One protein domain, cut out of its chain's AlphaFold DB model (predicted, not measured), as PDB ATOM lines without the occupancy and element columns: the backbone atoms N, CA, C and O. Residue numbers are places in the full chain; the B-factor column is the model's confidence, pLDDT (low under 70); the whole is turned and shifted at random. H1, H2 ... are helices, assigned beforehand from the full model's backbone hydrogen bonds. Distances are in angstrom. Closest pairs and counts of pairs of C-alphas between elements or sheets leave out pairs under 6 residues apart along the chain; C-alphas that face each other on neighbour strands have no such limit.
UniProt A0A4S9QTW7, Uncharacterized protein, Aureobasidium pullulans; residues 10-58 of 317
ATOM      1  N   LYS A  10      20.027 -52.775  12.980       56.88
ATOM      2  CA  LYS A  10      19.116 -52.923  14.137       56.88
ATOM      3  C   LYS A  10      18.837 -51.596  14.846       56.88
ATOM      4  O   LYS A  10      17.722 -51.382  15.313       56.88
ATOM      5  N   ASP A  11      19.830 -50.711  14.895       60.91
ATOM      6  CA  ASP A  11      19.693 -49.400  15.538       60.91
ATOM      7  C   ASP A  11      18.853 -48.430  14.693       60.91
ATOM      8  O   ASP A  11      18.076 -47.649  15.236       60.91
ATOM      9  N   GLU A  12      18.926 -48.533  13.362       64.69
ATOM     10  CA  GLU A  12      18.092 -47.754  12.435       64.69
ATOM     11  C   GLU A  12      16.598 -48.089  12.572       64.69
ATOM     12  O   GLU A  12      15.745 -47.198  12.598       64.69
ATOM     13  N   ASP A  13      16.276 -49.374  12.735       66.31
ATOM     14  CA  ASP A  13      14.898 -49.850  12.891       66.31
ATOM     15  C   ASP A  13      14.283 -49.364  14.192       66.31
ATOM     16  O   ASP A  13      13.136 -48.913  14.209       66.31
ATOM     17  N   ARG A  14      15.071 -49.392  15.265       71.94
ATOM     18  CA  ARG A  14      14.665 -48.866  16.563       71.94
ATOM     19  C   ARG A  14      14.361 -47.369  16.489       71.94
ATOM     20  O   ARG A  14      13.272 -46.966  16.875       71.94
ATOM     21  N   VAL A  15      15.255 -46.568  15.905       72.56
ATOM     22  CA  VAL A  15      15.055 -45.114  15.756       72.56
ATOM     23  C   VAL A  15      13.808 -44.796  14.923       72.56
ATOM     24  O   VAL A  15      13.029 -43.908  15.269       72.56
ATOM     25  N   ALA A  16      13.574 -45.528  13.829       74.12
ATOM     26  CA  ALA A  16      12.375 -45.336  13.020       74.12
ATOM     27  C   ALA A  16      11.089 -45.684  13.793       74.12
ATOM     28  O   ALA A  16      10.105 -44.951  13.677       74.12
ATOM     29  N   HIS A  17      11.088 -46.763  14.583       76.25
ATOM     30  CA  HIS A  17       9.962 -47.130  15.445       76.25
ATOM     31  C   HIS A  17       9.706 -46.089  16.543       76.25
ATOM     32  O   HIS A  17       8.561 -45.654  16.680       76.25
ATOM     33  N   ASP A  18      10.753 -45.621  17.225       75.31
ATOM     34  CA  ASP A  18      10.663 -44.602  18.277       75.31
ATOM     35  C   ASP A  18      10.060 -43.295  17.728       75.31
ATOM     36  O   ASP A  18       9.179 -42.696  18.344       75.31
ATOM     37  N   ILE A  19      10.448 -42.876  16.513       76.88
ATOM     38  CA  ILE A  19       9.844 -41.714  15.836       76.88
ATOM     39  C   ILE A  19       8.352 -41.946  15.562       76.88
ATOM     40  O   ILE A  19       7.549 -41.029  15.735       76.88
ATOM     41  N   VAL A  20       7.957 -43.134  15.097       79.00
ATOM     42  CA  VAL A  20       6.546 -43.420  14.790       79.00
ATOM     43  C   VAL A  20       5.697 -43.441  16.052       79.00
ATOM     44  O   VAL A  20       4.625 -42.840  16.045       79.00
ATOM     45  N   GLU A  21       6.173 -44.076  17.119       78.56
ATOM     46  CA  GLU A  21       5.503 -44.083  18.420       78.56
ATOM     47  C   GLU A  21       5.387 -42.661  18.983       78.56
ATOM     48  O   GLU A  21       4.281 -42.206  19.298       78.56
ATOM     49  N   LYS A  22       6.495 -41.905  18.968       79.12
ATOM     50  CA  LYS A  22       6.526 -40.493  19.367       79.12
ATOM     51  C   LYS A  22       5.534 -39.657  18.576       79.12
ATOM     52  O   LYS A  22       4.900 -38.790  19.152       79.12
ATOM     53  N   GLU A  23       5.399 -39.850  17.266       82.62
ATOM     54  CA  GLU A  23       4.439 -39.072  16.480       82.62
ATOM     55  C   GLU A  23       2.997 -39.551  16.645       82.62
ATOM     56  O   GLU A  23       2.076 -38.741  16.533       82.62
ATOM     57  N   ALA A  24       2.779 -40.844  16.878       83.19
ATOM     58  CA  ALA A  24       1.449 -41.404  17.084       83.19
ATOM     59  C   ALA A  24       0.814 -40.875  18.373       83.19
ATOM     60  O   ALA A  24      -0.388 -40.610  18.389       83.19
ATOM     61  N   TRP A  25       1.610 -40.652  19.420       85.56
ATOM     62  CA  TRP A  25       1.086 -40.208  20.707       85.56
ATOM     63  C   TRP A  25       0.442 -38.800  20.663       85.56
ATOM     64  O   TRP A  25      -0.753 -38.710  20.952       85.56
ATOM     65  N   PRO A  26       1.097 -37.714  20.190       86.56
ATOM     66  CA  PRO A  26       0.456 -36.410  20.001       86.56
ATOM     67  C   PRO A  26      -0.728 -36.482  19.033       86.56
ATOM     68  O   PRO A  26      -1.764 -35.856  19.266       86.56
ATOM     69  N   ARG A  27      -0.613 -37.288  17.965       88.06
ATOM     70  CA  ARG A  27      -1.707 -37.491  17.003       88.06
ATOM     71  C   ARG A  27      -2.925 -38.150  17.640       88.06
ATOM     72  O   ARG A  27      -4.035 -37.836  17.227       88.06
ATOM     73  N   SER A  28      -2.752 -39.013  18.642       88.50
ATOM     74  CA  SER A  28      -3.875 -39.641  19.355       88.50
ATOM     75  C   SER A  28      -4.748 -38.613  20.082       88.50
ATOM     76  O   SER A  28      -5.952 -38.808  20.213       88.50
ATOM     77  N   PHE A  29      -4.171 -37.460  20.433       88.12
ATOM     78  CA  PHE A  29      -4.902 -36.311  20.954       88.12
ATOM     79  C   PHE A  29      -5.328 -35.306  19.875       88.12
ATOM     80  O   PHE A  29      -5.967 -34.315  20.207       88.12
ATOM     81  N   GLY A  30      -5.003 -35.512  18.599       89.06
ATOM     82  CA  GLY A  30      -5.278 -34.554  17.523       89.06
ATOM     83  C   GLY A  30      -4.261 -33.412  17.426       89.06
ATOM     84  O   GLY A  30      -4.565 -32.366  16.860       89.06
ATOM     85  N   MET A  31      -3.051 -33.576  17.960       90.81
ATOM     86  CA  MET A  31      -1.970 -32.605  17.775       90.81
ATOM     87  C   MET A  31      -1.102 -32.951  16.566       90.81
ATOM     88  O   MET A  31      -0.814 -34.118  16.293       90.81
ATOM     89  N   ALA A  32      -0.620 -31.921  15.864       89.25
ATOM     90  CA  ALA A  32       0.429 -32.098  14.868       89.25
ATOM     91  C   ALA A  32       1.745 -32.492  15.560       89.25
ATOM     92  O   ALA A  32       2.207 -31.759  16.442       89.25
ATOM     93  N   PRO A  33       2.386 -33.603  15.160       84.94
ATOM     94  CA  PRO A  33       3.695 -33.942  15.685       84.94
ATOM     95  C   PRO A  33       4.770 -33.002  15.136       84.94
ATOM     96  O   PRO A  33       4.627 -32.416  14.061       84.94
ATOM     97  N   TYR A  34       5.891 -32.933  15.844       81.56
ATOM     98  CA  TYR A  34       7.112 -32.297  15.374       81.56
ATOM     99  C   TYR A  34       8.273 -33.279  15.507       81.56
ATOM    100  O   TYR A  34       8.454 -33.913  16.546       81.56
ATOM    101  N   THR A  35       9.064 -33.380  14.446       76.50
ATOM    102  CA  THR A  35      10.315 -34.134  14.434       76.50
ATOM    103  C   THR A  35      11.357 -33.231  13.796       76.50
ATOM    104  O   THR A  35      11.157 -32.754  12.673       76.50
ATOM    105  N   SER A  36      12.432 -32.936  14.528       70.62
ATOM    106  CA  SER A  36      13.466 -32.022  14.054       70.62
ATOM    107  C   SER A  36      14.153 -32.606  12.815       70.62
ATOM    108  O   SER A  36      14.370 -33.815  12.743       70.62
ATOM    109  N   PRO A  37      14.581 -31.791  11.837       68.69
ATOM    110  CA  PRO A  37      15.435 -32.274  10.755       68.69
ATOM    111  C   PRO A  37      16.699 -32.997  11.254       68.69
ATOM    112  O   PRO A  37      17.141 -33.950  10.616       68.69
ATOM    113  N   SER A  38      17.247 -32.594  12.409       65.06
ATOM    114  CA  SER A  38      18.387 -33.268  13.046       65.06
ATOM    115  C   SER A  38      18.061 -34.694  13.503       65.06
ATOM    116  O   SER A  38      18.928 -35.558  13.422       65.06
ATOM    117  N   ASP A  39      16.810 -34.968  13.889       62.81
ATOM    118  CA  ASP A  39      16.340 -36.310  14.265       62.81
ATOM    119  C   ASP A  39      16.347 -37.266  13.064       62.81
ATOM    120  O   ASP A  39      16.570 -38.466  13.206       62.81
ATOM    121  N   TYR A  40      16.142 -36.730  11.858       61.50
ATOM    122  CA  TYR A  40      16.208 -37.489  10.609       61.50
ATOM    123  C   TYR A  40      17.626 -37.600  10.032       61.50
ATOM    124  O   TYR A  40      17.834 -38.372   9.096       61.50
ATOM    125  N   ASN A  41      18.603 -36.850  10.557       55.97
ATOM    126  CA  ASN A  41      19.975 -36.846  10.035       55.97
ATOM    127  C   ASN A  41      20.813 -38.052  10.481       55.97
ATOM    128  O   ASN A  41      21.895 -38.248   9.933       55.97
ATOM    129  N   ILE A  42      20.314 -38.888  11.399       51.44
ATOM    130  CA  ILE A  42      21.015 -40.116  11.815       51.44
ATOM    131  C   ILE A  42      21.034 -41.168  10.686       51.44
ATOM    132  O   ILE A  42      21.990 -41.925  10.603       51.44
ATOM    133  N   SER A  43      20.094 -41.131   9.728       50.56
ATOM    134  CA  SER A  43      20.305 -41.563   8.333       50.56
ATOM    135  C   SER A  43      19.085 -41.193   7.471       50.56
ATOM    136  O   SER A  43      17.937 -41.259   7.914       50.56
ATOM    137  N   LYS A  44      19.283 -40.865   6.181       55.25
ATOM    138  CA  LYS A  44      18.171 -40.695   5.210       55.25
ATOM    139  C   LYS A  44      17.275 -41.949   5.100       55.25
ATOM    140  O   LYS A  44      16.163 -41.853   4.576       55.25
ATOM    141  N   VAL A  45      17.758 -43.103   5.572       55.44
ATOM    142  CA  VAL A  45      17.046 -44.388   5.615       55.44
ATOM    143  C   VAL A  45      15.945 -44.360   6.684       55.44
ATOM    144  O   VAL A  45      14.809 -44.740   6.382       55.44
ATOM    145  N   ASN A  46      16.206 -43.770   7.856       63.25
ATOM    146  CA  ASN A  46      15.240 -43.675   8.960       63.25
ATOM    147  C   ASN A  46      13.971 -42.900   8.578       63.25
ATOM    148  O   ASN A  46      12.864 -43.313   8.924       63.25
ATOM    149  N   LYS A  47      14.094 -41.819   7.793       67.50
ATOM    150  CA  LYS A  47      12.932 -41.034   7.336       67.50
ATOM    151  C   LYS A  47      11.998 -41.847   6.436       67.50
ATOM    152  O   LYS A  47      10.801 -41.918   6.705       67.50
ATOM    153  N   LYS A  48      12.538 -42.492   5.394       72.31
ATOM    154  CA  LYS A  48      11.739 -43.314   4.464       72.31
ATOM    155  C   LYS A  48      11.088 -44.498   5.180       72.31
ATOM    156  O   LYS A  48       9.941 -44.838   4.890       72.31
ATOM    157  N   ARG A  49      11.802 -45.111   6.128       73.62
ATOM    158  CA  ARG A  49      11.295 -46.252   6.896       73.62
ATOM    159  C   ARG A  49      10.199 -45.845   7.881       73.62
ATOM    160  O   ARG A  49       9.144 -46.475   7.888       73.62
ATOM    161  N   ALA A  50      10.379 -44.744   8.614       72.00
ATOM    162  CA  ALA A  50       9.339 -44.174   9.471       72.00
ATOM    163  C   ALA A  50       8.088 -43.782   8.663       72.00
ATOM    164  O   ALA A  50       6.967 -44.067   9.078       72.00
ATOM    165  N   GLU A  51       8.249 -43.181   7.478       76.50
ATOM    166  CA  GLU A  51       7.128 -42.872   6.575       76.50
ATOM    167  C   GLU A  51       6.378 -44.129   6.104       76.50
ATOM    168  O   GLU A  51       5.150 -44.102   5.999       76.50
ATOM    169  N   SER A  52       7.084 -45.239   5.859       74.75
ATOM    170  CA  SER A  52       6.465 -46.528   5.525       74.75
ATOM    171  C   SER A  52       5.674 -47.109   6.703       74.75
ATOM    172  O   SER A  52       4.526 -47.507   6.522       74.75
ATOM    173  N   LEU A  53       6.254 -47.111   7.908       72.75
ATOM    174  CA  LEU A  53       5.623 -47.621   9.134       72.75
ATOM    175  C   LEU A  53       4.372 -46.823   9.539       72.75
ATOM    176  O   LEU A  53       3.405 -47.390  10.051       72.75
ATOM    177  N   LYS A  54       4.348 -45.510   9.270       73.69
ATOM    178  CA  LYS A  54       3.164 -44.669   9.519       73.69
ATOM    179  C   LYS A  54       1.963 -45.109   8.687       73.69
ATOM    180  O   LYS A  54       0.863 -45.163   9.222       73.69
ATOM    181  N   LYS A  55       2.162 -45.465   7.411       67.88
ATOM    182  CA  LYS A  55       1.070 -45.869   6.501       67.88
ATOM    183  C   LYS A  55       0.353 -47.144   6.953       67.88
ATOM    184  O   LYS A  55      -0.823 -47.312   6.647       67.88
ATOM    185  N   THR A  56       1.041 -48.018   7.685       60.94
ATOM    186  CA  THR A  56       0.473 -49.247   8.256       60.94
ATOM    187  C   THR A  56      -0.268 -49.032   9.581       60.94
ATOM    188  O   THR A  56      -1.149 -49.823   9.892       60.94
ATOM    189  N   ASN A  57       0.022 -47.956  10.330       57.28
ATOM    190  CA  ASN A  57      -0.510 -47.709  11.684       57.28
ATOM    191  C   ASN A  57      -1.607 -46.624  11.770       57.28
ATOM    192  O   ASN A  57      -2.074 -46.309  12.860       57.28
ATOM    193  N   THR A  58      -2.033 -46.022  10.656       57.28
ATOM    194  CA  THR A  58      -2.923 -44.838  10.654       57.28
ATOM    195  C   THR A  58      -4.433 -45.109  10.652       57.28
ATOM    196  O   THR A  58      -5.208 -44.188  10.400       57.28
TER     197      THR A  58
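What this domain is: This is residues 10 to 58 of the 317 residues of an uncharacterized protein of Aureobasidium pullulans (UniProt A0A4S9QTW7). Two helices, H1 and H3, pack on each other and cross at a steep angle, running the same way. From the far end of H1 the chain folds back through residues 29 to 36, without a named element, to the one-turn helix H2, from which a tight link leads into H3. The printed part has 49 residues with three named helices, in the order H1, H2, H3, and no named strand; the class is all helix. It is compact, with a radius of gyration of the C-alphas of 10.4 A and spans of 29 by 22 by 14 A.

Where its parts are: H1, residues 10 to 28, begins at C-alpha 10 at (19.116, -52.923, 14.137) and is 27.1 A long from first to last C-alpha. H2, residues 37 to 40, is 5.3 A long, with C-alpha 37 at (15.435, -32.274, 10.755). H3, residues 44 to 57, is 21.0 A long and ends at C-alpha 57 at (-0.510, -47.709, 11.684).

How they stand to each other: H1 touches H3 with residues 12 to 20 alone. Their closest C-alphas, those of Ala 16 and Ala 50, are 4.8 A apart. The two run the same way at a steep tilt of 48 degrees. H1 and H2 are near each other, with 6 pairs of C-alphas within 10 A and no pair within 8 A. H2 and H3 are close but not clearly touching; their closest C-alphas, those of Tyr 40 and Lys 47, are 5.8 A apart. In H1, 14 of 15 pairs of O i and N i+4 are within hydrogen-bond range, and in H3 7 of 10; H2 is too short for such a pair.

The domain as a whole: The two C-alphas farthest apart, those of Lys 10 and Gly 30, are 30.7 A apart. The printed part has no cut. The link from H1 to H2 is short, with 8 residues, and the link from H2 to H3 is tight, with 3. The mean pLDDT of the printed part is 72.1, and it is under 70 at residues 10 to 13, 37 to 47 and 55 to 58 of this model.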